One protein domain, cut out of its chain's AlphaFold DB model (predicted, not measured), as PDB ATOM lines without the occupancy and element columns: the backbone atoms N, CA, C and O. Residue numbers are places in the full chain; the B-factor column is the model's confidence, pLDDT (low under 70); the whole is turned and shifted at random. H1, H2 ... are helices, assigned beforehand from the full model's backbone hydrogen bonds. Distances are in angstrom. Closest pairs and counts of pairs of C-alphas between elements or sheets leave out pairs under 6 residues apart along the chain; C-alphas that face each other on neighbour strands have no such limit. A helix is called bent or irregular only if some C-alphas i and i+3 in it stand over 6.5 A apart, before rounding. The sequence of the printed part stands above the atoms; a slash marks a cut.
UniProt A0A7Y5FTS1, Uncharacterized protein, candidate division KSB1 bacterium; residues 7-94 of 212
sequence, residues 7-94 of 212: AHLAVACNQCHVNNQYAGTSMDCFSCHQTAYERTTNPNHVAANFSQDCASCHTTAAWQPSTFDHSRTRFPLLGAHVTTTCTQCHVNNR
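AT A GLANCE: This is residues 7 to 94 of the 212 residues of an uncharacterized protein of candidate division KSB1 bacterium (UniProt A0A7Y5FTS1). With little regular structure, this is a long, loose rod of loops: H1 and the loop after it lie toward one end, H2 nearer the middle, and H3 and H4 toward the other end. The printed part has 88 residues, 24 of them in four named helices, H1 to H4 in order, with no named strand; the class is all helix. The radius of gyration of the C-alphas is 16.3 A, and the spans are 53 by 23 by 20 A.

HOW THE PARTS SIT: H1, residues 7 to 10, H2, residues 29 to 39, H3, residues 79 to 83, and H4, residues 86 to 89, are apart from one another. In H2, 5 of 7 O i to N i+4 pairs are within hydrogen-bond range; in H3, 0 of 1, with 1 of 2 O i to N i+3 pairs; H1 and H4 are too short for an i+4 pair.

IN THESE COORDINATES: H1 begins at C-alpha 7 (118.905, 151.581, 232.585) and is 6.0 A long. H2, 14.9 A, is irregular: C-alphas 32 and 35 are 8.0 A apart. H3, 8.8 A, is only just irregular, with C-alphas 80 and 83 6.8 A apart. H4, 6.0 A, ends at C-alpha 89 (135.413, 150.401, 206.396).

THE WHOLE: The C-alphas farthest apart, of Asn 19 and Gly 79, are 54.1 A apart. The links H1 to H2 and H2 to H3 are long, with 18 and 39 residues; H3 to H4 is tight. Residues 71 to 76 stand free. The printed part has no cut, and no printed residue is under 70 in pLDDT.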
ATOM      1  N   ALA A   7     118.093 150.914 231.568       92.38
ATOM      2  CA  ALA A   7     118.905 151.581 232.585       92.38
ATOM      3  C   ALA A   7     118.173 152.739 233.297       92.38
ATOM      4  O   ALA A   7     118.466 153.029 234.457       92.38
ATOM      5  N   HIS A   8     117.177 153.359 232.654       92.50
ATOM      6  CA  HIS A   8     116.410 154.460 233.245       92.50
ATOM      7  C   HIS A   8     115.489 154.020 234.394       92.50
ATOM      8  O   HIS A   8     115.039 154.866 235.159       92.50
ATOM      9  N   LEU A   9     115.232 152.716 234.563       92.75
ATOM     10  CA  LEU A   9     114.444 152.193 235.689       92.75
ATOM     11  C   LEU A   9     115.134 152.387 237.046       92.75
ATOM     12  O   LEU A   9     114.460 152.436 238.070       92.75
ATOM     13  N   ALA A  10     116.466 152.486 237.056       91.25
ATOM     14  CA  ALA A  10     117.262 152.631 238.273       91.25
ATOM     15  C   ALA A  10     117.618 154.095 238.601       91.25
ATOM     16  O   ALA A  10     118.287 154.356 239.599       91.25
ATOM     17  N   VAL A  11     117.206 155.055 237.767       89.75
ATOM     18  CA  VAL A  11     117.562 156.469 237.934       89.75
ATOM     19  C   VAL A  11     116.619 157.132 238.939       89.75
ATOM     20  O   VAL A  11     115.399 157.074 238.804       89.75
ATOM     21  N   ALA A  12     117.181 157.784 239.959       90.38
ATOM     22  CA  ALA A  12     116.396 158.518 240.948       90.38
ATOM     23  C   ALA A  12     115.707 159.747 240.326       90.38
ATOM     24  O   ALA A  12     116.292 160.450 239.505       90.38
ATOM     25  N   CYS A  13     114.486 160.058 240.776       88.75
ATOM     26  CA  CYS A  13     113.657 161.130 240.206       88.75
ATOM     27  C   CYS A  13     114.371 162.494 240.167       88.75
ATOM     28  O   CYS A  13     114.251 163.234 239.194       88.75
ATOM     29  N   ASN A  14     115.144 162.814 241.208       88.62
ATOM     30  CA  ASN A  14     115.857 164.087 241.337       88.62
ATOM     31  C   ASN A  14     117.029 164.256 240.355       88.62
ATOM     32  O   ASN A  14     117.508 165.373 240.195       88.62
ATOM     33  N   GLN A  15     117.479 163.183 239.691       87.75
ATOM     34  CA  GLN A  15     118.490 163.263 238.630       87.75
ATOM     35  C   GLN A  15     117.933 163.934 237.367       87.75
ATOM     36  O   GLN A  15     118.694 164.487 236.580       87.75
ATOM     37  N   CYS A  16     116.608 163.913 237.189       85.50
ATOM     38  CA  CYS A  16     115.919 164.548 236.064       85.50
ATOM     39  C   CYS A  16     115.074 165.753 236.509       85.50
ATOM     40  O   CYS A  16     114.962 166.744 235.790       85.50
ATOM     41  N   HIS A  17     114.481 165.677 237.702       88.25
ATOM     42  CA  HIS A  17     113.554 166.669 238.243       88.25
ATOM     43  C   HIS A  17     114.227 167.521 239.318       88.25
ATOM     44  O   HIS A  17     114.047 167.317 240.523       88.25
ATOM     45  N   VAL A  18     115.018 168.496 238.867       84.88
ATOM     46  CA  VAL A  18     115.710 169.448 239.745       84.88
ATOM     47  C   VAL A  18     114.680 170.211 240.583       84.88
ATOM     48  O   VAL A  18     113.646 170.641 240.076       84.88
ATOM     49  N   ASN A  19     114.939 170.354 241.886       86.50
ATOM     50  CA  ASN A  19     114.028 170.998 242.844       86.50
ATOM     51  C   ASN A  19     112.605 170.406 242.860       86.50
ATOM     52  O   ASN A  19     111.647 171.113 243.168       86.50
ATOM     53  N   ASN A  20     112.456 169.117 242.523       85.38
ATOM     54  CA  ASN A  20     111.163 168.436 242.393       85.38
ATOM     55  C   ASN A  20     110.224 169.086 241.358       85.38
ATOM     56  O   ASN A  20     109.001 168.985 241.475       85.38
ATOM     57  N   GLN A  21     110.771 169.751 240.335       87.38
ATOM     58  CA  GLN A  21     109.992 170.247 239.204       87.38
ATOM     59  C   GLN A  21     109.845 169.150 238.147       87.38
ATOM     60  O   GLN A  21     110.808 168.744 237.498       87.38
ATOM     61  N   TYR A  22     108.613 168.664 237.985       85.69
ATOM     62  CA  TYR A  22     108.277 167.575 237.059       85.69
ATOM     63  C   TYR A  22     107.808 168.060 235.680       85.69
ATOM     64  O   TYR A  22     107.715 167.272 234.741       85.69
ATOM     65  N   ALA A  23     107.503 169.352 235.548       87.19
ATOM     66  CA  ALA A  23     107.102 169.962 234.288       87.19
ATOM     67  C   ALA A  23     108.327 170.498 233.529       87.19
ATOM     68  O   ALA A  23     109.224 171.080 234.131       87.19
ATOM     69  N   GLY A  24     108.340 170.334 232.203       85.44
ATOM     70  CA  GLY A  24     109.359 170.924 231.326       85.44
ATOM     71  C   GLY A  24     110.673 170.144 231.199       85.44
ATOM     72  O   GLY A  24     111.523 170.545 230.410       85.44
ATOM     73  N   THR A  25     110.848 169.023 231.909       88.44
ATOM     74  CA  THR A  25     112.002 168.133 231.704       88.44
ATOM     75  C   THR A  25     111.978 167.561 230.282       88.44
ATOM     76  O   THR A  25     110.991 166.936 229.882       88.44
ATOM     77  N   SER A  26     113.061 167.773 229.524       89.12
ATOM     78  CA  SER A  26     113.209 167.215 228.174       89.12
ATOM     79  C   SER A  26     113.173 165.686 228.208       89.12
ATOM     80  O   SER A  26     113.677 165.059 229.138       89.12
ATOM     81  N   MET A  27     112.566 165.097 227.181       88.44
ATOM     82  CA  MET A  27     112.539 163.647 226.966       88.44
ATOM     83  C   MET A  27     113.539 163.215 225.883       88.44
ATOM     84  O   MET A  27     113.673 162.020 225.621       88.44
ATOM     85  N   ASP A  28     114.228 164.174 225.259       91.38
ATOM     86  CA  ASP A  28     115.192 163.919 224.197       91.38
ATOM     87  C   ASP A  28     116.507 163.423 224.794       91.38
ATOM     88  O   ASP A  28     117.081 164.036 225.698       91.38
ATOM     89  N   CYS A  29     117.019 162.315 224.255       93.81
ATOM     90  CA  CYS A  29     118.226 161.670 224.763       93.81
ATOM     91  C   CYS A  29     119.418 162.638 224.810       93.81
ATOM     92  O   CYS A  29     120.134 162.692 225.811       93.81
ATOM     93  N   PHE A  30     119.608 163.432 223.750       95.19
ATOM     94  CA  PHE A  30     120.718 164.376 223.641       95.19
ATOM     95  C   PHE A  30     120.694 165.447 224.739       95.19
ATOM     96  O   PHE A  30     121.750 165.776 225.266       95.19
ATOM     97  N   SER A  31     119.523 165.941 225.160       92.06
ATOM     98  CA  SER A  31     119.439 166.979 226.200       92.06
ATOM     99  C   SER A  31     120.035 166.539 227.542       92.06
ATOM    100  O   SER A  31     120.573 167.368 228.269       92.06
ATOM    101  N   CYS A  32     119.964 165.247 227.872       91.38
ATOM    102  CA  CYS A  32     120.551 164.698 229.099       91.38
ATOM    103  C   CYS A  32     121.934 164.075 228.869       91.38
ATOM    104  O   CYS A  32     122.779 164.087 229.762       91.38
ATOM    105  N   HIS A  33     122.185 163.537 227.674       94.56
ATOM    106  CA  HIS A  33     123.415 162.822 227.338       94.56
ATOM    107  C   HIS A  33     124.350 163.609 226.407       94.56
ATOM    108  O   HIS A  33     125.229 163.016 225.783       94.56
ATOM    109  N   GLN A  34     124.224 164.938 226.353       96.12
ATOM    110  CA  GLN A  34     125.058 165.819 225.526       96.12
ATOM    111  C   GLN A  34     126.550 165.607 225.790       96.12
ATOM    112  O   GLN A  34     127.321 165.378 224.865       96.12
ATOM    113  N   THR A  35     126.966 165.601 227.059       96.19
ATOM    114  CA  THR A  35     128.376 165.390 227.409       96.19
ATOM    115  C   THR A  35     128.881 164.020 226.959       96.19
ATOM    116  O   THR A  35     130.027 163.899 226.535       96.19
ATOM    117  N   ALA A  36     128.046 162.976 227.027       95.94
ATOM    118  CA  ALA A  36     128.415 161.660 226.512       95.94
ATOM    119  C   ALA A  36     128.549 161.692 224.980       95.94
ATOM    120  O   ALA A  36     129.542 161.200 224.448       95.94
ATOM    121  N   TYR A  37     127.602 162.332 224.288       95.88
ATOM    122  CA  TYR A  37     127.641 162.538 222.840       95.88
ATOM    123  C   TYR A  37     128.921 163.263 222.392       95.88
ATOM    124  O   TYR A  37     129.607 162.797 221.486       95.88
ATOM    125  N   GLU A  38     129.284 164.360 223.054       96.31
ATOM    126  CA  GLU A  38     130.445 165.189 222.706       96.31
ATOM    127  C   GLU A  38     131.787 164.526 223.049       96.31
ATOM    128  O   GLU A  38     132.785 164.758 222.367       96.31
ATOM    129  N   ARG A  39     131.830 163.695 224.101       95.56
ATOM    130  CA  ARG A  39     133.070 163.052 224.577       95.56
ATOM    131  C   ARG A  39     133.319 161.661 224.003       95.56
ATOM    132  O   ARG A  39     134.408 161.125 224.212       95.56
ATOM    133  N   THR A  40     132.347 161.053 223.328       91.69
ATOM    134  CA  THR A  40     132.546 159.735 222.712       91.69
ATOM    135  C   THR A  40     133.543 159.863 221.562       91.69
ATOM    136  O   THR A  40     133.410 160.733 220.709       91.69
ATOM    137  N   THR A  41     134.557 158.997 221.537       87.31
ATOM    138  CA  THR A  41     135.616 158.997 220.511       87.31
ATOM    139  C   THR A  41     135.577 157.773 219.600       87.31
ATOM    140  O   THR A  41     136.262 157.761 218.578       87.31
ATOM    141  N   ASN A  42     134.772 156.758 219.935       83.62
ATOM    142  CA  ASN A  42     134.675 155.517 219.173       83.62
ATOM    143  C   ASN A  42     133.231 154.972 219.118       83.62
ATOM    144  O   ASN A  42     132.823 154.250 220.033       83.62
ATOM    145  N   PRO A  43     132.470 155.284 218.056       85.00
ATOM    146  CA  PRO A  43     132.771 156.298 217.039       85.00
ATOM    147  C   PRO A  43     132.681 157.727 217.589       85.00
ATOM    148  O   PRO A  43     131.877 158.004 218.472       85.00
ATOM    149  N   ASN A  44     133.478 158.661 217.062       88.56
ATOM    150  CA  ASN A  44     133.348 160.070 217.445       88.56
ATOM    151  C   ASN A  44     132.088 160.683 216.816       88.56
ATOM    152  O   ASN A  44     132.075 160.956 215.617       88.56
ATOM    153  N   HIS A  45     131.044 160.907 217.620       91.50
ATOM    154  CA  HIS A  45     129.747 161.373 217.122       91.50
ATOM    155  C   HIS A  45     129.805 162.779 216.511       91.50
ATOM    156  O   HIS A  45     129.172 163.028 215.486       91.50
ATOM    157  N   VAL A  46     130.590 163.687 217.104       92.19
ATOM    158  CA  VAL A  46     130.734 165.072 216.624       92.19
ATOM    159  C   VAL A  46     131.507 165.103 215.310       92.19
ATOM    160  O   VAL A  46     131.039 165.681 214.334       92.19
ATOM    161  N   ALA A  47     132.663 164.437 215.253       88.06
ATOM    162  CA  ALA A  47     133.493 164.396 214.051       88.06
ATOM    163  C   ALA A  47     132.800 163.664 212.889       88.06
ATOM    164  O   ALA A  47     132.980 164.039 211.732       88.06
ATOM    165  N   ALA A  48     131.990 162.643 213.191       85.75
ATOM    166  CA  ALA A  48     131.175 161.936 212.206       85.75
ATOM    167  C   ALA A  48     129.876 162.675 211.835       85.75
ATOM    168  O   ALA A  48     129.191 162.246 210.908       85.75
ATOM    169  N   ASN A  49     129.545 163.771 212.530       88.25
ATOM    170  CA  ASN A  49     128.300 164.522 212.380       88.25
ATOM    171  C   ASN A  49     127.053 163.619 212.442       88.25
ATOM    172  O   ASN A  49     126.188 163.661 211.565       88.25
ATOM    173  N   PHE A  50     126.991 162.751 213.455       89.25
ATOM    174  CA  PHE A  50     125.835 161.882 213.650       89.25
ATOM    175  C   PHE A  50     124.585 162.654 214.083       89.25
ATOM    176  O   PHE A  50     124.632 163.801 214.519       89.25
ATOM    177  N   SER A  51     123.429 162.014 213.913       91.06
ATOM    178  CA  SER A  51     122.163 162.558 214.395       91.06
ATOM    179  C   SER A  51     122.117 162.544 215.925       91.06
ATOM    180  O   SER A  51     122.654 161.644 216.571       91.06
ATOM    181  N   GLN A  52     121.396 163.505 216.499       94.56
ATOM    182  CA  GLN A  52     121.028 163.508 217.919       94.56
ATOM    183  C   GLN A  52     119.867 162.545 218.234       94.56
ATOM    184  O   GLN A  52     119.522 162.359 219.399       94.56
ATOM    185  N   ASP A  53     119.291 161.896 217.215       92.62
ATOM    186  CA  ASP A  53     118.367 160.772 217.375       92.62
ATOM    187  C   ASP A  53     119.125 159.515 217.829       92.62
ATOM    188  O   ASP A  53     119.495 158.644 217.037       92.62
ATOM    189  N   CYS A  54     119.399 159.439 219.131       93.56
ATOM    190  CA  CYS A  54     120.190 158.366 219.726       93.56
ATOM    191  C   CYS A  54     119.569 156.975 219.522       93.56
ATOM    192  O   CYS A  54     120.304 155.989 219.456       93.56
ATOM    193  N   ALA A  55     118.239 156.892 219.401       91.19
ATOM    194  CA  ALA A  55     117.507 155.637 219.220       91.19
ATOM    195  C   ALA A  55     117.744 154.996 217.842       91.19
ATOM    196  O   ALA A  55     117.453 153.816 217.657       91.19
ATOM    197  N   SER A  56     118.322 155.740 216.892       89.06
ATOM    198  CA  SER A  56     118.760 155.190 215.605       89.06
ATOM    199  C   SER A  56     119.891 154.162 215.733       89.06
ATOM    200  O   SER A  56     120.046 153.330 214.840       89.06
ATOM    201  N   CYS A  57     120.653 154.209 216.836       90.00
ATOM    202  CA  CYS A  57     121.816 153.350 217.070       90.00
ATOM    203  C   CYS A  57     121.830 152.667 218.443       90.00
ATOM    204  O   CYS A  57     122.407 151.591 218.597       90.00
ATOM    205  N   HIS A  58     121.256 153.298 219.460       93.19
ATOM    206  CA  HIS A  58     121.354 152.866 220.850       93.19
ATOM    207  C   HIS A  58     119.991 152.471 221.404       93.19
ATOM    208  O   HIS A  58     118.946 152.893 220.914       93.19
ATOM    209  N   THR A  59     120.003 151.688 222.479       92.69
ATOM    210  CA  THR A  59     118.782 151.309 223.192       92.69
ATOM    211  C   THR A  59     118.815 151.856 224.612       92.69
ATOM    212  O   THR A  59     119.874 152.137 225.169       92.69
ATOM    213  N   THR A  60     117.650 151.966 225.246       93.12
ATOM    214  CA  THR A  60     117.578 152.347 226.665       93.12
ATOM    215  C   THR A  60     118.090 151.249 227.602       93.12
ATOM    216  O   THR A  60     118.322 151.525 228.778       93.12
ATOM    217  N   ALA A  61     118.286 150.019 227.110       93.25
ATOM    218  CA  ALA A  61     118.890 148.928 227.870       93.25
ATOM    219  C   ALA A  61     120.396 149.151 228.076       93.25
ATOM    220  O   ALA A  61     120.878 149.014 229.198       93.25
ATOM    221  N   ALA A  62     121.115 149.529 227.014       91.81
ATOM    222  CA  ALA A  62     122.537 149.854 227.057       91.81
ATOM    223  C   ALA A  62     122.961 150.721 225.859       91.81
ATOM    224  O   ALA A  62     122.422 150.597 224.755       91.81
ATOM    225  N   TRP A  63     123.995 151.545 226.064       90.94
ATOM    226  CA  TRP A  63     124.652 152.304 224.991       90.94
ATOM    227  C   TRP A  63     125.491 151.418 224.061       90.94
ATOM    228  O   TRP A  63     125.702 151.780 222.908       90.94
ATOM    229  N   GLN A  64     125.979 150.271 224.541       88.62
ATOM    230  CA  GLN A  64     126.773 149.329 223.754       88.62
ATOM    231  C   GLN A  64     126.282 147.881 223.942       88.62
ATOM    232  O   GLN A  64     125.887 147.530 225.055       88.62
ATOM    233  N   PRO A  65     126.357 147.038 222.894       84.69
ATOM    234  CA  PRO A  65     126.705 147.404 221.518       84.69
ATOM    235  C   PRO A  65     125.630 148.306 220.896       84.69
ATOM    236  O   PRO A  65     124.452 148.203 221.231       84.69
ATOM    237  N   SER A  66     126.045 149.216 220.017       86.00
ATOM    238  CA  SER A  66     125.107 149.946 219.169       86.00
ATOM    239  C   SER A  66     124.778 149.116 217.932       86.00
ATOM    240  O   SER A  66     125.579 148.295 217.479       86.00
ATOM    241  N   THR A  67     123.592 149.327 217.378       83.75
ATOM    242  CA  THR A  67     123.132 148.678 216.150       83.75
ATOM    243  C   THR A  67     122.788 149.743 215.131       83.75
ATOM    244  O   THR A  67     121.898 150.542 215.383       83.75
ATOM    245  N   PHE A  68     123.445 149.746 213.976       86.88
ATOM    246  CA  PHE A  68     123.099 150.639 212.875       86.88
ATOM    247  C   PHE A  68     122.647 149.828 211.662       86.88
ATOM    248  O   PHE A  68     123.342 148.909 211.218       86.88
ATOM    249  N   ASP A  69     121.480 150.174 211.127       87.25
ATOM    250  CA  ASP A  69     120.887 149.476 209.994       87.25
ATOM    251  C   ASP A  69     121.490 149.951 208.660       87.25
ATOM    252  O   ASP A  69     121.056 150.939 208.060       87.25
ATOM    253  N   HIS A  70     122.484 149.205 208.172       91.81
ATOM    254  CA  HIS A  70     123.129 149.475 206.887       91.81
ATOM    255  C   HIS A  70     122.213 149.245 205.676       91.81
ATOM    256  O   HIS A  70     122.511 149.777 204.604       91.81
ATOM    257  N   SER A  71     121.091 148.522 205.818       92.31
ATOM    258  CA  SER A  71     120.146 148.291 204.711       92.31
ATOM    259  C   SER A  71     119.495 149.583 204.206       92.31
ATOM    260  O   SER A  71     119.026 149.652 203.074       92.31
ATOM    261  N   ARG A  72     119.529 150.637 205.029       89.00
ATOM    262  CA  ARG A  72     119.002 151.972 204.723       89.00
ATOM    263  C   ARG A  72     120.037 152.897 204.079       89.00
ATOM    264  O   ARG A  72     119.748 154.068 203.839       89.00
ATOM    265  N   THR A  73     121.248 152.404 203.835       89.81
ATOM    266  CA  THR A  73     122.338 153.165 203.215       89.81
ATOM    267  C   THR A  73     122.520 152.777 201.750       89.81
ATOM    268  O   THR A  73     121.884 151.857 201.242       89.81
ATOM    269  N   ARG A  74     123.434 153.462 201.054       89.81
ATOM    270  CA  ARG A  74     123.822 153.106 199.678       89.81
ATOM    271  C   ARG A  74     124.668 151.832 199.585       89.81
ATOM    272  O   ARG A  74     124.915 151.377 198.476       89.81
ATOM    273  N   PHE A  75     125.118 151.286 200.712       92.88
ATOM    274  CA  PHE A  75     125.886 150.047 200.759       92.88
ATOM    275  C   PHE A  75     125.299 149.116 201.825       92.88
ATOM    276  O   PHE A  75     125.766 149.096 202.967       92.88
ATOM    277  N   PRO A  76     124.238 148.363 201.486       94.38
ATOM    278  CA  PRO A  76     123.741 147.305 202.348       94.38
ATOM    279  C   PRO A  76     124.838 146.264 202.582       94.38
ATOM    280  O   PRO A  76     125.437 145.759 201.632       94.38
ATOM    281  N   LEU A  77     125.087 145.917 203.845       94.31
ATOM    282  CA  LEU A  77     126.010 144.833 204.170       94.31
ATOM    283  C   LEU A  77     125.345 143.503 203.808       94.31
ATOM    284  O   LEU A  77     124.342 143.119 204.407       94.31
ATOM    285  N   LEU A  78     125.898 142.823 202.804       95.00
ATOM    286  CA  LEU A  78     125.404 141.558 202.261       95.00
ATOM    287  C   LEU A  78     126.558 140.561 202.104       95.00
ATOM    288  O   LEU A  78     127.725 140.943 201.984       95.00
ATOM    289  N   GLY A  79     126.216 139.273 202.072       95.31
ATOM    290  CA  GLY A  79     127.180 138.186 201.920       95.31
ATOM    291  C   GLY A  79     128.273 138.227 202.987       95.31
ATOM    292  O   GLY A  79     127.973 138.322 204.175       95.31
ATOM    293  N   ALA A  80     129.539 138.195 202.578       95.38
ATOM    294  CA  ALA A  80     130.679 138.205 203.495       95.38
ATOM    295  C   ALA A  80     130.817 139.506 204.312       95.38
ATOM    296  O   ALA A  80     131.467 139.505 205.356       95.38
ATOM    297  N   HIS A  81     130.188 140.606 203.884       95.88
ATOM    298  CA  HIS A  81     130.291 141.902 204.563       95.88
ATOM    299  C   HIS A  81     129.390 142.025 205.802       95.88
ATOM    300  O   HIS A  81     129.518 142.981 206.563       95.88
ATOM    301  N   VAL A  82     128.470 141.081 206.042       94.31
ATOM    302  CA  VAL A  82     127.515 141.165 207.170       94.31
ATOM    303  C   VAL A  82     128.189 141.109 208.542       94.31
ATOM    304  O   VAL A  82     127.631 141.596 209.520       94.31
ATOM    305  N   THR A  83     129.383 140.519 208.625       90.62
ATOM    306  CA  THR A  83     130.158 140.393 209.869       90.62
ATOM    307  C   THR A  83     131.248 141.455 210.006       90.62
ATOM    308  O   THR A  83     132.054 141.388 210.934       90.62
ATOM    309  N   THR A  84     131.324 142.405 209.073       90.38
ATOM    310  CA  THR A  84     132.343 143.455 209.061       90.38
ATOM    311  C   THR A  84     132.140 144.419 210.227       90.38
ATOM    312  O   THR A  84     131.023 144.844 210.520       90.38
ATOM    313  N   THR A  85     133.224 144.782 210.911       88.25
ATOM    314  CA  THR A  85     133.170 145.788 211.980       88.25
ATOM    315  C   THR A  85     133.239 147.196 211.395       88.25
ATOM    316  O   THR A  85     133.848 147.417 210.349       88.25
ATOM    317  N   CYS A  86     132.674 148.189 212.090       86.88
ATOM    318  CA  CYS A  86     132.629 149.575 211.607       86.88
ATOM    319  C   CYS A  86     134.011 150.093 211.169       86.88
ATOM    320  O   CYS A  86     134.135 150.757 210.145       86.88
ATOM    321  N   THR A  87     135.061 149.755 211.923       86.31
ATOM    322  CA  THR A  87     136.430 150.238 211.700       86.31
ATOM    323  C   THR A  87     137.125 149.615 210.492       86.31
ATOM    324  O   THR A  87     138.105 150.186 210.019       86.31
ATOM    325  N   GLN A  88     136.627 148.491 209.966       89.88
ATOM    326  CA  GLN A  88     137.167 147.885 208.744       89.88
ATOM    327  C   GLN A  88     136.872 148.736 207.500       89.88
ATOM    328  O   GLN A  88     137.667 148.729 206.566       89.88
ATOM    329  N   CYS A  89     135.778 149.508 207.503       91.12
ATOM    330  CA  CYS A  89     135.413 150.401 206.396       91.12
ATOM    331  C   CYS A  89     135.549 151.886 206.765       91.12
ATOM    332  O   CYS A  89     136.016 152.699 205.965       91.12
ATOM    333  N   HIS A  90     135.166 152.263 207.984       89.00
ATOM    334  CA  HIS A  90     135.208 153.641 208.480       89.00
ATOM    335  C   HIS A  90     136.549 153.948 209.150       89.00
ATOM    336  O   HIS A  90     136.645 154.212 210.353       89.00
ATOM    337  N   VAL A  91     137.606 153.899 208.338       85.88
ATOM    338  CA  VAL A  91     138.987 154.136 208.766       85.88
ATOM    339  C   VAL A  91     139.104 155.505 209.444       85.88
ATOM    340  O   VAL A  91     138.524 156.495 208.991       85.88
ATOM    341  N   ASN A  92     139.851 155.566 210.550       83.81
ATOM    342  CA  ASN A  92     140.029 156.773 211.370       83.81
ATOM    343  C   ASN A  92     138.709 157.388 211.878       83.81
ATOM    344  O   ASN A  92     138.628 158.601 212.064       83.81
ATOM    345  N   ASN A  93     137.673 156.566 212.095       77.69
ATOM    346  CA  ASN A  93     136.332 157.006 212.496       77.69
ATOM    347  C   ASN A  93     135.679 157.984 211.506       77.69
ATOM    348  O   ASN A  93     134.849 158.809 211.892       77.69
ATOM    349  N   ARG A  94     136.032 157.895 210.218       83.62
ATOM    350  CA  ARG A  94     135.397 158.679 209.161       83.62
ATOM    351  C   ARG A  94     134.243 157.891 208.545       83.62
ATOM    352  O   ARG A  94     134.452 156.967 207.765       83.62
TER     353      ARG A  94